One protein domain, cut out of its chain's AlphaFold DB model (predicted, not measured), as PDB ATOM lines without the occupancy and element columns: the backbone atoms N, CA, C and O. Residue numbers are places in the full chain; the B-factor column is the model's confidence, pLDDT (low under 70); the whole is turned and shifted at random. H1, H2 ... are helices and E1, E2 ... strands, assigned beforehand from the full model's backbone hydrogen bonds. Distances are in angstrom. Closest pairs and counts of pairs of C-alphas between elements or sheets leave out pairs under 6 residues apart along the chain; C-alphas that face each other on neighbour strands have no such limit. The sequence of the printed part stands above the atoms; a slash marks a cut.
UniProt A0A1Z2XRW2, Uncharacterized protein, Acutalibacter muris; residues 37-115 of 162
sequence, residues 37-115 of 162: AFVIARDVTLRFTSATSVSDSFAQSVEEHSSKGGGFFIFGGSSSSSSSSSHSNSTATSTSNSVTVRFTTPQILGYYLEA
ATOM      1  N   ALA A  37    -123.001  67.145  29.210       93.56
ATOM      2  CA  ALA A  37    -121.943  67.947  29.802       93.56
ATOM      3  C   ALA A  37    -121.029  67.087  30.676       93.56
ATOM      4  O   ALA A  37    -121.356  65.958  31.039       93.56
ATOM      5  N   PHE A  38    -119.874  67.631  31.039       91.75
ATOM      6  CA  PHE A  38    -118.941  67.003  31.965       91.75
ATOM      7  C   PHE A  38    -118.350  68.046  32.907       91.75
ATOM      8  O   PHE A  38    -118.175  69.209  32.545       91.75
ATOM      9  N   VAL A  39    -118.072  67.626  34.138       89.12
ATOM     10  CA  VAL A  39    -117.497  68.483  35.175       89.12
ATOM     11  C   VAL A  39    -115.995  68.287  35.181       89.12
ATOM     12  O   VAL A  39    -115.516  67.176  35.394       89.12
ATOM     13  N   ILE A  40    -115.257  69.375  34.983       88.88
ATOM     14  CA  ILE A  40    -113.801  69.384  35.088       88.88
ATOM     15  C   ILE A  40    -113.415  70.057  36.400       88.88
ATOM     16  O   ILE A  40    -113.858  71.169  36.682       88.88
ATOM     17  N   ALA A  41    -112.542  69.419  37.170       85.25
ATOM     18  CA  ALA A  41    -111.896  70.031  38.320       85.25
ATOM     19  C   ALA A  41    -110.384  70.019  38.139       85.25
ATOM     20  O   ALA A  41    -109.791  69.018  37.741       85.25
ATOM     21  N   ARG A  42    -109.751  71.145  38.444       85.69
ATOM     22  CA  ARG A  42    -108.297  71.267  38.506       85.69
ATOM     23  C   ARG A  42    -107.873  71.296  39.966       85.69
ATOM     24  O   ARG A  42    -108.604  71.827  40.795       85.69
ATOM     25  N   ASP A  43    -106.677  70.787  40.235       84.50
ATOM     26  CA  ASP A  43    -106.072  70.796  41.569       84.50
ATOM     27  C   ASP A  43    -106.879  69.981  42.594       84.50
ATOM     28  O   ASP A  43    -107.263  70.447  43.666       84.50
ATOM     29  N   VAL A  44    -107.186  68.737  42.223       83.12
ATOM     30  CA  VAL A  44    -107.966  67.822  43.060       83.12
ATOM     31  C   VAL A  44    -107.042  67.185  44.086       83.12
ATOM     32  O   VAL A  44    -106.056  66.549  43.725       83.12
ATOM     33  N   THR A  45    -107.381  67.313  45.367       85.50
ATOM     34  CA  THR A  45    -106.661  66.650  46.459       85.50
ATOM     35  C   THR A  45    -107.567  65.630  47.136       85.50
ATOM     36  O   THR A  45    -108.598  65.981  47.703       85.50
ATOM     37  N   LEU A  46    -107.171  64.362  47.094       82.19
ATOM     38  CA  LEU A  46    -107.824  63.256  47.784       82.19
ATOM     39  C   LEU A  46    -107.052  62.955  49.064       82.19
ATOM     40  O   LEU A  46    -105.851  62.718  49.006       82.19
ATOM     41  N   ARG A  47    -107.730  62.936  50.213       85.06
ATOM     42  CA  ARG A  47    -107.125  62.549  51.491       85.06
ATOM     43  C   ARG A  47    -107.848  61.344  52.072       85.06
ATOM     44  O   ARG A  47    -108.986  61.452  52.523       85.06
ATOM     45  N   PHE A  48    -107.159  60.215  52.106       81.00
ATOM     46  CA  PHE A  48    -107.586  59.012  52.806       81.00
ATOM     47  C   PHE A  48    -107.205  59.170  54.267       81.00
ATOM     48  O   PHE A  48    -106.043  59.421  54.564       81.00
ATOM     49  N   THR A  49    -108.173  59.045  55.169       82.00
ATOM     50  CA  THR A  49    -107.930  59.063  56.616       82.00
ATOM     51  C   THR A  49    -108.430  57.745  57.185       82.00
ATOM     52  O   THR A  49    -109.542  57.334  56.860       82.00
ATOM     53  N   SER A  50    -107.629  57.086  58.016       75.38
ATOM     54  CA  SER A  50    -108.015  55.848  58.696       75.38
ATOM     55  C   SER A  50    -107.927  56.029  60.211       75.38
ATOM     56  O   SER A  50    -107.021  56.695  60.716       75.38
ATOM     57  N   ALA A  51    -108.882  55.441  60.939       72.31
ATOM     58  CA  ALA A  51    -108.884  55.436  62.404       72.31
ATOM     59  C   ALA A  51    -107.707  54.621  62.972       72.31
ATOM     60  O   ALA A  51    -107.150  54.969  64.010       72.31
ATOM     61  N   THR A  52    -107.297  53.575  62.252       71.44
ATOM     62  CA  THR A  52    -106.100  52.766  62.524       71.44
ATOM     63  C   THR A  52    -104.963  53.211  61.604       71.44
ATOM     64  O   THR A  52    -105.237  53.707  60.508       71.44
ATOM     65  N   SER A  53    -103.703  53.024  62.011       70.81
ATOM     66  CA  SER A  53    -102.531  53.321  61.174       70.81
ATOM     67  C   SER A  53    -102.704  52.749  59.765       70.81
ATOM     68  O   SER A  53    -102.993  51.560  59.607       70.81
ATOM     69  N   VAL A  54    -102.558  53.603  58.751       70.81
ATOM     70  CA  VAL A  54    -102.601  53.168  57.351       70.81
ATOM     71  C   VAL A  54    -101.402  52.253  57.125       70.81
ATOM     72  O   VAL A  54    -100.303  52.583  57.560       70.81
ATOM     73  N   SER A  55    -101.599  51.094  56.490       72.44
ATOM     74  CA  SER A  55    -100.478  50.188  56.251       72.44
ATOM     75  C   SER A  55     -99.459  50.852  55.325       72.44
ATOM     76  O   SER A  55     -99.821  51.402  54.282       72.44
ATOM     77  N   ASP A  56     -98.178  50.762  55.679       73.88
ATOM     78  CA  ASP A  56     -97.090  51.334  54.877       73.88
ATOM     79  C   ASP A  56     -97.110  50.793  53.439       73.88
ATOM     80  O   ASP A  56     -96.879  51.527  52.483       73.88
ATOM     81  N   SER A  57     -97.513  49.530  53.267       76.12
ATOM     82  CA  SER A  57     -97.705  48.898  51.958       76.12
ATOM     83  C   SER A  57     -98.780  49.575  51.099       76.12
ATOM     84  O   SER A  57     -98.617  49.688  49.883       76.12
ATOM     85  N   PHE A  58     -99.873  50.040  51.708       74.88
ATOM     86  CA  PHE A  58    -100.942  50.746  51.003       74.88
ATOM     87  C   PHE A  58    -100.486  52.152  50.621       74.88
ATOM     88  O   PHE A  58    -100.651  52.558  49.472       74.88
ATOM     89  N   ALA A  59     -99.859  52.866  51.559       75.62
ATOM     90  CA  ALA A  59     -99.276  54.178  51.308       75.62
ATOM     91  C   ALA A  59     -98.263  54.138  50.153       75.62
ATOM     92  O   ALA A  59     -98.373  54.924  49.213       75.62
ATOM     93  N   GLN A  60     -97.351  53.163  50.178       76.75
ATOM     94  CA  GLN A  60     -96.337  52.968  49.146       76.75
ATOM     95  C   GLN A  60     -96.953  52.608  47.786       76.75
ATOM     96  O   GLN A  60     -96.537  53.151  46.768       76.75
ATOM     97  N   SER A  61     -97.987  51.761  47.760       77.44
ATOM     98  CA  SER A  61     -98.684  51.402  46.515       77.44
ATOM     99  C   SER A  61     -99.392  52.605  45.882       77.44
ATOM    100  O   SER A  61     -99.322  52.803  44.671       77.44
ATOM    101  N   VAL A  62    -100.058  53.437  46.692       74.12
ATOM    102  CA  VAL A  62    -100.727  54.661  46.218       74.12
ATOM    103  C   VAL A  62     -99.707  55.675  45.696       74.12
ATOM    104  O   VAL A  62     -99.928  56.298  44.656       74.12
ATOM    105  N   GLU A  63     -98.580  55.820  46.388       73.38
ATOM    106  CA  GLU A  63     -97.506  56.726  45.993       73.38
ATOM    107  C   GLU A  63     -96.813  56.290  44.699       73.38
ATOM    108  O   GLU A  63     -96.615  57.101  43.790       73.38
ATOM    109  N   GLU A  64     -96.524  54.999  44.559       74.50
ATOM    110  CA  GLU A  64     -95.940  54.424  43.349       74.50
ATOM    111  C   GLU A  64     -96.881  54.555  42.143       74.50
ATOM    112  O   GLU A  64     -96.451  54.943  41.054       74.50
ATOM    113  N   HIS A  65     -98.179  54.300  42.332       71.69
ATOM    114  CA  HIS A  65     -99.159  54.414  41.252       71.69
ATOM    115  C   HIS A  65     -99.353  55.876  40.824       71.69
ATOM    116  O   HIS A  65     -99.311  56.185  39.636       71.69
ATOM    117  N   SER A  66     -99.466  56.797  41.786       66.56
ATOM    118  CA  SER A  66     -99.584  58.235  41.518       66.56
ATOM    119  C   SER A  66     -98.339  58.806  40.830       66.56
ATOM    120  O   SER A  66     -98.461  59.618  39.914       66.56
ATOM    121  N   SER A  67     -97.136  58.421  41.260       65.00
ATOM    122  CA  SER A  67     -95.875  58.979  40.742       65.00
ATOM    123  C   SER A  67     -95.536  58.502  39.328       65.00
ATOM    124  O   SER A  67     -94.963  59.262  38.547       65.00
ATOM    125  N   LYS A  68     -95.940  57.281  38.958       62.72
ATOM    126  CA  LYS A  68     -95.726  56.723  37.612       62.72
ATOM    127  C   LYS A  68     -96.695  57.261  36.554       62.72
ATOM    128  O   LYS A  68     -96.570  56.898  35.387       62.72
ATOM    129  N   GLY A  69     -97.631  58.143  36.919       56.88
ATOM    130  CA  GLY A  69     -98.735  58.528  36.032       56.88
ATOM    131  C   GLY A  69     -99.766  57.406  35.886       56.88
ATOM    132  O   GLY A  69    -100.409  57.271  34.854       56.88
ATOM    133  N   GLY A  70     -99.890  56.555  36.902       57.22
ATOM    134  CA  GLY A  70    -101.021  55.658  37.043       57.22
ATOM    135  C   GLY A  70    -102.213  56.445  37.578       57.22
ATOM    136  O   GLY A  70    -102.095  57.222  38.527       57.22
ATOM    137  N   GLY A  71    -103.377  56.259  36.962       54.91
ATOM    138  CA  GLY A  71    -104.615  56.788  37.517       54.91
ATOM    139  C   GLY A  71    -104.975  56.095  38.832       54.91
ATOM    140  O   GLY A  71    -104.664  54.922  39.023       54.91
ATOM    141  N   PHE A  72    -105.616  56.806  39.750       59.97
ATOM    142  CA  PHE A  72    -106.191  56.231  40.964       59.97
ATOM    143  C   PHE A  72    -107.711  56.422  40.914       59.97
ATOM    144  O   PHE A  72    -108.195  57.550  40.799       59.97
ATOM    145  N   PHE A  73    -108.467  55.320  40.954       65.94
ATOM    146  CA  PHE A  73    -109.893  55.278  40.597       65.94
ATOM    147  C   PHE A  73    -110.174  55.876  39.205       65.94
ATOM    148  O   PHE A  73    -109.747  55.318  38.199       65.94
ATOM    149  N   ILE A  74    -110.900  56.996  39.156       55.47
ATOM    150  CA  ILE A  74    -111.297  57.722  37.942       55.47
ATOM    151  C   ILE A  74    -110.360  58.897  37.621       55.47
ATOM    152  O   ILE A  74    -110.562  59.586  36.627       55.47
ATOM    153  N   PHE A  75    -109.347  59.147  38.459       64.44
ATOM    154  CA  PHE A  75    -108.435  60.280  38.320       64.44
ATOM    155  C   PHE A  75    -107.149  59.834  37.646       64.44
ATOM    156  O   PHE A  75    -106.403  59.033  38.204       64.44
ATOM    157  N   GLY A  76    -106.883  60.342  36.446       58.50
ATOM    158  CA  GLY A  76    -105.691  60.020  35.674       58.50
ATOM    159  C   GLY A  76    -104.520  60.925  36.045       58.50
ATOM    160  O   GLY A  76    -104.561  62.130  35.805       58.50
ATOM    161  N   GLY A  77    -103.440  60.353  36.573       57.12
ATOM    162  CA  GLY A  77    -102.129  60.997  36.504       57.12
ATOM    163  C   GLY A  77    -101.552  60.786  35.106       57.12
ATOM    164  O   GLY A  77    -101.662  59.696  34.566       57.12
ATOM    165  N   SER A  78    -100.942  61.799  34.496       54.62
ATOM    166  CA  SER A  78    -100.206  61.640  33.235       54.62
ATOM    167  C   SER A  78     -98.734  61.958  33.470       54.62
ATOM    168  O   SER A  78     -98.400  63.084  33.858       54.62
ATOM    169  N   SER A  79     -97.864  60.972  33.241       51.12
ATOM    170  CA  SER A  79     -96.409  61.126  33.265       51.12
ATOM    171  C   SER A  79     -95.898  61.287  31.828       51.12
ATOM    172  O   SER A  79     -96.100  60.434  30.969       51.12
ATOM    173  N   SER A  80     -95.272  62.425  31.528       47.00
ATOM    174  CA  SER A  80     -94.579  62.643  30.255       47.00
ATOM    175  C   SER A  80     -93.083  62.417  30.459       47.00
ATOM    176  O   SER A  80     -92.458  63.121  31.249       47.00
ATOM    177  N   SER A  81     -92.502  61.466  29.731       44.88
ATOM    178  CA  SER A  81     -91.068  61.139  29.727       44.88
ATOM    179  C   SER A  81     -90.249  62.064  28.812       44.88
ATOM    180  O   SER A  81     -89.323  61.624  28.133       44.88
ATOM    181  N   SER A  82     -90.577  63.359  28.771       40.41
ATOM    182  CA  SER A  82     -89.750  64.362  28.101       40.41
ATOM    183  C   SER A  82     -88.784  64.988  29.105       40.41
ATOM    184  O   SER A  82     -89.165  65.522  30.146       40.41
ATOM    185  N   SER A  83     -87.504  64.839  28.779       43.69
ATOM    186  CA  SER A  83     -86.317  65.257  29.517       43.69
ATOM    187  C   SER A  83     -86.447  66.604  30.233       43.69
ATOM    188  O   SER A  83     -86.728  67.622  29.606       43.69
ATOM    189  N   SER A  84     -86.085  66.575  31.518       41.00
ATOM    190  CA  SER A  84     -85.646  67.707  32.338       41.00
ATOM    191  C   SER A  84     -86.724  68.751  32.658       41.00
ATOM    192  O   SER A  84     -87.013  69.630  31.857       41.00
ATOM    193  N   SER A  85     -87.221  68.713  33.902       42.97
ATOM    194  CA  SER A  85     -88.063  69.717  34.598       42.97
ATOM    195  C   SER A  85     -89.596  69.625  34.502       42.97
ATOM    196  O   SER A  85     -90.288  70.462  35.087       42.97
ATOM    197  N   SER A  86     -90.162  68.580  33.898       41.31
ATOM    198  CA  SER A  86     -91.608  68.324  33.996       41.31
ATOM    199  C   SER A  86     -91.940  67.737  35.368       41.31
ATOM    200  O   SER A  86     -91.650  66.578  35.655       41.31
ATOM    201  N   HIS A  87     -92.499  68.566  36.244       49.09
ATOM    202  CA  HIS A  87     -92.932  68.176  37.579       49.09
ATOM    203  C   HIS A  87     -94.039  67.123  37.430       49.09
ATOM    204  O   HIS A  87     -94.956  67.320  36.633       49.09
ATOM    205  N   SER A  88     -93.959  66.006  38.158       53.81
ATOM    206  CA  SER A  88     -95.013  64.989  38.158       53.81
ATOM    207  C   SER A  88     -96.369  65.648  38.443       53.81
ATOM    208  O   SER A  88     -96.539  66.321  39.458       53.81
ATOM    209  N   ASN A  89     -97.335  65.469  37.540       59.00
ATOM    210  CA  ASN A  89     -98.669  66.089  37.606       59.00
ATOM    211  C   ASN A  89     -99.564  65.544  38.737       59.00
ATOM    212  O   ASN A  89    -100.696  65.995  38.941       59.00
ATOM    213  N   SER A  90     -99.060  64.546  39.455       60.38
ATOM    214  CA  SER A  90     -99.696  63.889  40.580       60.38
ATOM    215  C   SER A  90     -98.658  63.660  41.678       60.38
ATOM    216  O   SER A  90     -97.638  63.006  41.459       60.38
ATOM    217  N   THR A  91     -98.902  64.218  42.861       66.19
ATOM    218  CA  THR A  91     -98.033  64.084  44.037       66.19
ATOM    219  C   THR A  91     -98.785  63.353  45.133       66.19
ATOM    220  O   THR A  91     -99.845  63.811  45.557       66.19
ATOM    221  N   ALA A  92     -98.233  62.244  45.609       65.25
ATOM    222  CA  ALA A  92     -98.754  61.523  46.757       65.25
ATOM    223  C   ALA A  92     -97.833  61.744  47.960       65.25
ATOM    224  O   ALA A  92     -96.616  61.762  47.824       65.25
ATOM    225  N   THR A  93     -98.430  61.942  49.127       69.94
ATOM    226  CA  THR A  93     -97.744  62.128  50.405       69.94
ATOM    227  C   THR A  93     -98.455  61.293  51.455       69.94
ATOM    228  O   THR A  93     -99.675  61.406  51.610       69.94
ATOM    229  N   SER A  94     -97.718  60.474  52.191       64.44
ATOM    230  CA  SER A  94     -98.255  59.606  53.235       64.44
ATOM    231  C   SER A  94     -97.853  60.086  54.637       64.44
ATOM    232  O   SER A  94     -96.838  60.743  54.848       64.44
ATOM    233  N   THR A  95     -98.710  59.827  55.616       71.69
ATOM    234  CA  THR A  95     -98.534  60.057  57.057       71.69
ATOM    235  C   THR A  95     -99.133  58.847  57.780       71.69
ATOM    236  O   THR A  95     -99.976  58.159  57.206       71.69
ATOM    237  N   SER A  96     -98.756  58.593  59.040       66.62
ATOM    238  CA  SER A  96     -99.160  57.402  59.816       66.62
ATOM    239  C   SER A  96    -100.659  57.067  59.766       66.62
ATOM    240  O   SER A  96    -101.042  55.901  59.815       66.62
ATOM    241  N   ASN A  97    -101.522  58.079  59.651       75.19
ATOM    242  CA  ASN A  97    -102.978  57.923  59.662       75.19
ATOM    243  C   ASN A  97    -103.658  58.417  58.379       75.19
ATOM    244  O   ASN A  97    -104.888  58.361  58.280       75.19
ATOM    245  N   SER A  98    -102.896  58.917  57.402       79.62
ATOM    246  CA  SER A  98    -103.491  59.475  56.192       79.62
ATOM    247  C   SER A  98    -102.596  59.410  54.970       79.62
ATOM    248  O   SER A  98    -101.406  59.693  55.053       79.62
ATOM    249  N   VAL A  99    -103.196  59.171  53.812       80.88
ATOM    250  CA  VAL A  99    -102.525  59.268  52.511       80.88
ATOM    251  C   VAL A  99    -103.207  60.373  51.723       80.88
ATOM    252  O   VAL A  99    -104.425  60.369  51.576       80.88
ATOM    253  N   THR A 100    -102.436  61.344  51.251       82.31
ATOM    254  CA  THR A 100    -102.930  62.468  50.455       82.31
ATOM    255  C   THR A 100    -102.380  62.359  49.044       82.31
ATOM    256  O   THR A 100    -101.175  62.241  48.870       82.31
ATOM    257  N   VAL A 101    -103.247  62.412  48.037       80.94
ATOM    258  CA  VAL A 101    -102.878  62.414  46.619       80.94
ATOM    259  C   VAL A 101    -103.426  63.680  45.988       80.94
ATOM    260  O   VAL A 101    -104.621  63.947  46.066       80.94
ATOM    261  N   ARG A 102    -102.557  64.468  45.364       81.75
ATOM    262  CA  ARG A 102    -102.901  65.726  44.708       81.75
ATOM    263  C   ARG A 102    -102.644  65.619  43.215       81.75
ATOM    264  O   ARG A 102    -101.528  65.315  42.814       81.75
ATOM    265  N   PHE A 103    -103.657  65.924  42.415       79.38
ATOM    266  CA  PHE A 103    -103.610  65.973  40.957       79.38
ATOM    267  C   PHE A 103    -103.695  67.429  40.499       79.38
ATOM    268  O   PHE A 103    -104.729  68.075  40.656       79.38
ATOM    269  N   THR A 104    -102.618  67.957  39.923       79.00
ATOM    270  CA  THR A 104    -102.560  69.354  39.455       79.00
ATOM    271  C   THR A 104    -103.158  69.530  38.057       79.00
ATOM    272  O   THR A 104    -103.611  70.628  37.708       79.00
ATOM    273  N   THR A 105    -103.205  68.450  37.271       75.06
ATOM    274  CA  THR A 105    -103.848  68.402  35.950       75.06
ATOM    275  C   THR A 105    -105.372  68.394  36.081       75.06
ATOM    276  O   THR A 105    -105.888  67.725  36.978       75.06
ATOM    277  N   PRO A 106    -106.110  69.089  35.193       81.62
ATOM    278  CA  PRO A 106    -107.563  68.989  35.124       81.62
ATOM    279  C   PRO A 106    -108.046  67.537  34.989       81.62
ATOM    280  O   PRO A 106    -107.577  66.801  34.126       81.62
ATOM    281  N   GLN A 107    -108.993  67.148  35.836       78.44
ATOM    282  CA  GLN A 107    -109.621  65.832  35.875       78.44
ATOM    283  C   GLN A 107    -111.113  65.957  35.583       78.44
ATOM    284  O   GLN A 107    -111.748  66.925  36.005       78.44
ATOM    285  N   ILE A 108    -111.688  64.959  34.918       83.38
ATOM    286  CA  ILE A 108    -113.140  64.860  34.762       83.38
ATOM    287  C   ILE A 108    -113.706  64.206  36.028       83.38
ATOM    288  O   ILE A 108    -113.363  63.070  36.340       83.38
ATOM    289  N   LEU A 109    -114.560  64.921  36.765       84.25
ATOM    290  CA  LEU A 109    -115.215  64.403  37.975       84.25
ATOM    291  C   LEU A 109    -116.441  63.545  37.657       84.25
ATOM    292  O   LEU A 109    -116.809  62.672  38.438       84.25
ATOM    293  N   GLY A 110    -117.098  63.821  36.534       83.94
ATOM    294  CA  GLY A 110    -118.321  63.139  36.148       83.94
ATOM    295  C   GLY A 110    -118.964  63.750  34.914       83.94
ATOM    296  O   GLY A 110    -118.529  64.787  34.408       83.94
ATOM    297  N   TYR A 111    -120.019  63.087  34.455       90.56
ATOM    298  CA  TYR A 111    -120.793  63.457  33.279       90.56
ATOM    299  C   TYR A 111    -122.237  63.726  33.685       90.56
ATOM    300  O   TYR A 111    -122.815  62.981  34.475       90.56
ATOM    301  N   TYR A 112    -122.821  64.770  33.111       91.56
ATOM    302  CA  TYR A 112    -124.264  64.928  33.074       91.56
ATOM    303  C   TYR A 112    -124.785  64.145  31.884       91.56
ATOM    304  O   TYR A 112    -124.335  64.334  30.750       91.56
ATOM    305  N   LEU A 113    -125.708  63.239  32.173       91.25
ATOM    306  CA  LEU A 113    -126.343  62.394  31.182       91.25
ATOM    307  C   LEU A 113    -127.777  62.876  31.000       91.25
ATOM    308  O   LEU A 113    -128.497  63.088  31.977       91.25
ATOM    309  N   GLU A 114    -128.190  63.026  29.751       91.12
ATOM    310  CA  GLU A 114    -129.587  63.216  29.403       91.12
ATOM    311  C   GLU A 114    -130.188  61.863  29.039       91.12
ATOM    312  O   GLU A 114    -129.637  61.105  28.238       91.12
ATOM    313  N   ALA A 115    -131.301  61.531  29.682       91.44
ATOM    314  CA  ALA A 115    -132.009  60.294  29.413       91.44
ATOM    315  C   ALA A 115    -132.798  60.409  28.107       91.44
ATOM    316  O   ALA A 115    -133.410  61.439  27.826       91.44
TER     317      ALA A 115
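What this domain is: This is residues 37 to 115 of the 162 residues of an uncharacterized protein of Acutalibacter muris (UniProt A0A1Z2XRW2). A small wall of three strands, E2, E4 and E3, has one helix, H1, over one face and its other face bare, and beyond one end of this wall the strands E1 and E5 make a separate two-stranded ribbon. A long loop, residues 68 to 89, leads from H1 back to E3, and its residues 81 to 86 stick out free. The printed part has 79 residues with one named helix and five named strands, in the order E1, E2, H1, E3, E4, E5, of mixed class; both sheets, E2 - E4 - E3 and E1 - E5, are antiparallel. The whole is flat, spanning 43 by 39 by 16 A, and only just loose, close to compact, with a radius of gyration of the C-alphas of 14.3 A.

How they stand to each other: In the larger sheet the inner strand is E4, residues 98 to 103, with edge strands E2, residues 44 to 49, and E3, residues 90 to 95. E3 and E4 form a hairpin, antiparallel at 169 degrees, with N 93 and O 100 2.8 A apart, within hydrogen-bond range. E2 and E4 are antiparallel at 170 degrees, with N 46 and O 101 2.8 A apart, also within range. H1, residues 56 to 67, is on this sheet at a height over the sheet of 8.3 A, the two making two layers, a helix on one face of a sheet. H1 lies over E3, with 10 of its 12 C-alphas falling on E3 and 2 on E4, only just too few for it to lie over E4 as well. It runs along the strands, at 6 degrees to E3 on the local plane; the closest C-alphas of H1 and E3 are those of Glu 63 and Ala 92, 5.0 A apart. Every O i to N i+4 pair in H1 is within hydrogen-bond range. E2, H1 and E3 form a split strand-helix-strand unit, two strands running the same way with a helix between them in the chain and E4 between them in the sheet; its crossover is right-handed. E1, residues 37 to 41, runs on into E2 at 69 degrees. E1 and E5, residues 107 to 115, are antiparallel at 161 degrees, with N 39 and O 110 2.9 A apart, within range. H1 is apart from both E1 and E5.

Where its parts are: E1 begins at C-alpha 37, (-121.943, 67.947, 29.802). H1 begins at C-alpha 56, (-97.090, 51.334, 54.877), and measures 16.1 A from first to last C-alpha. E3 measures 17.0 A, and E5 24.0 A, ending at C-alpha 115, (-132.009, 60.294, 29.413).

The domain as a whole: The C-alphas farthest apart are those of Ser 84 and Ala 115, 47.0 A. The printed part has no cut. The link from H1 to E3, 22 residues, is long. The mean pLDDT of the printed part is 71.4, and residues 66 to 94 and residue 96 are under 70.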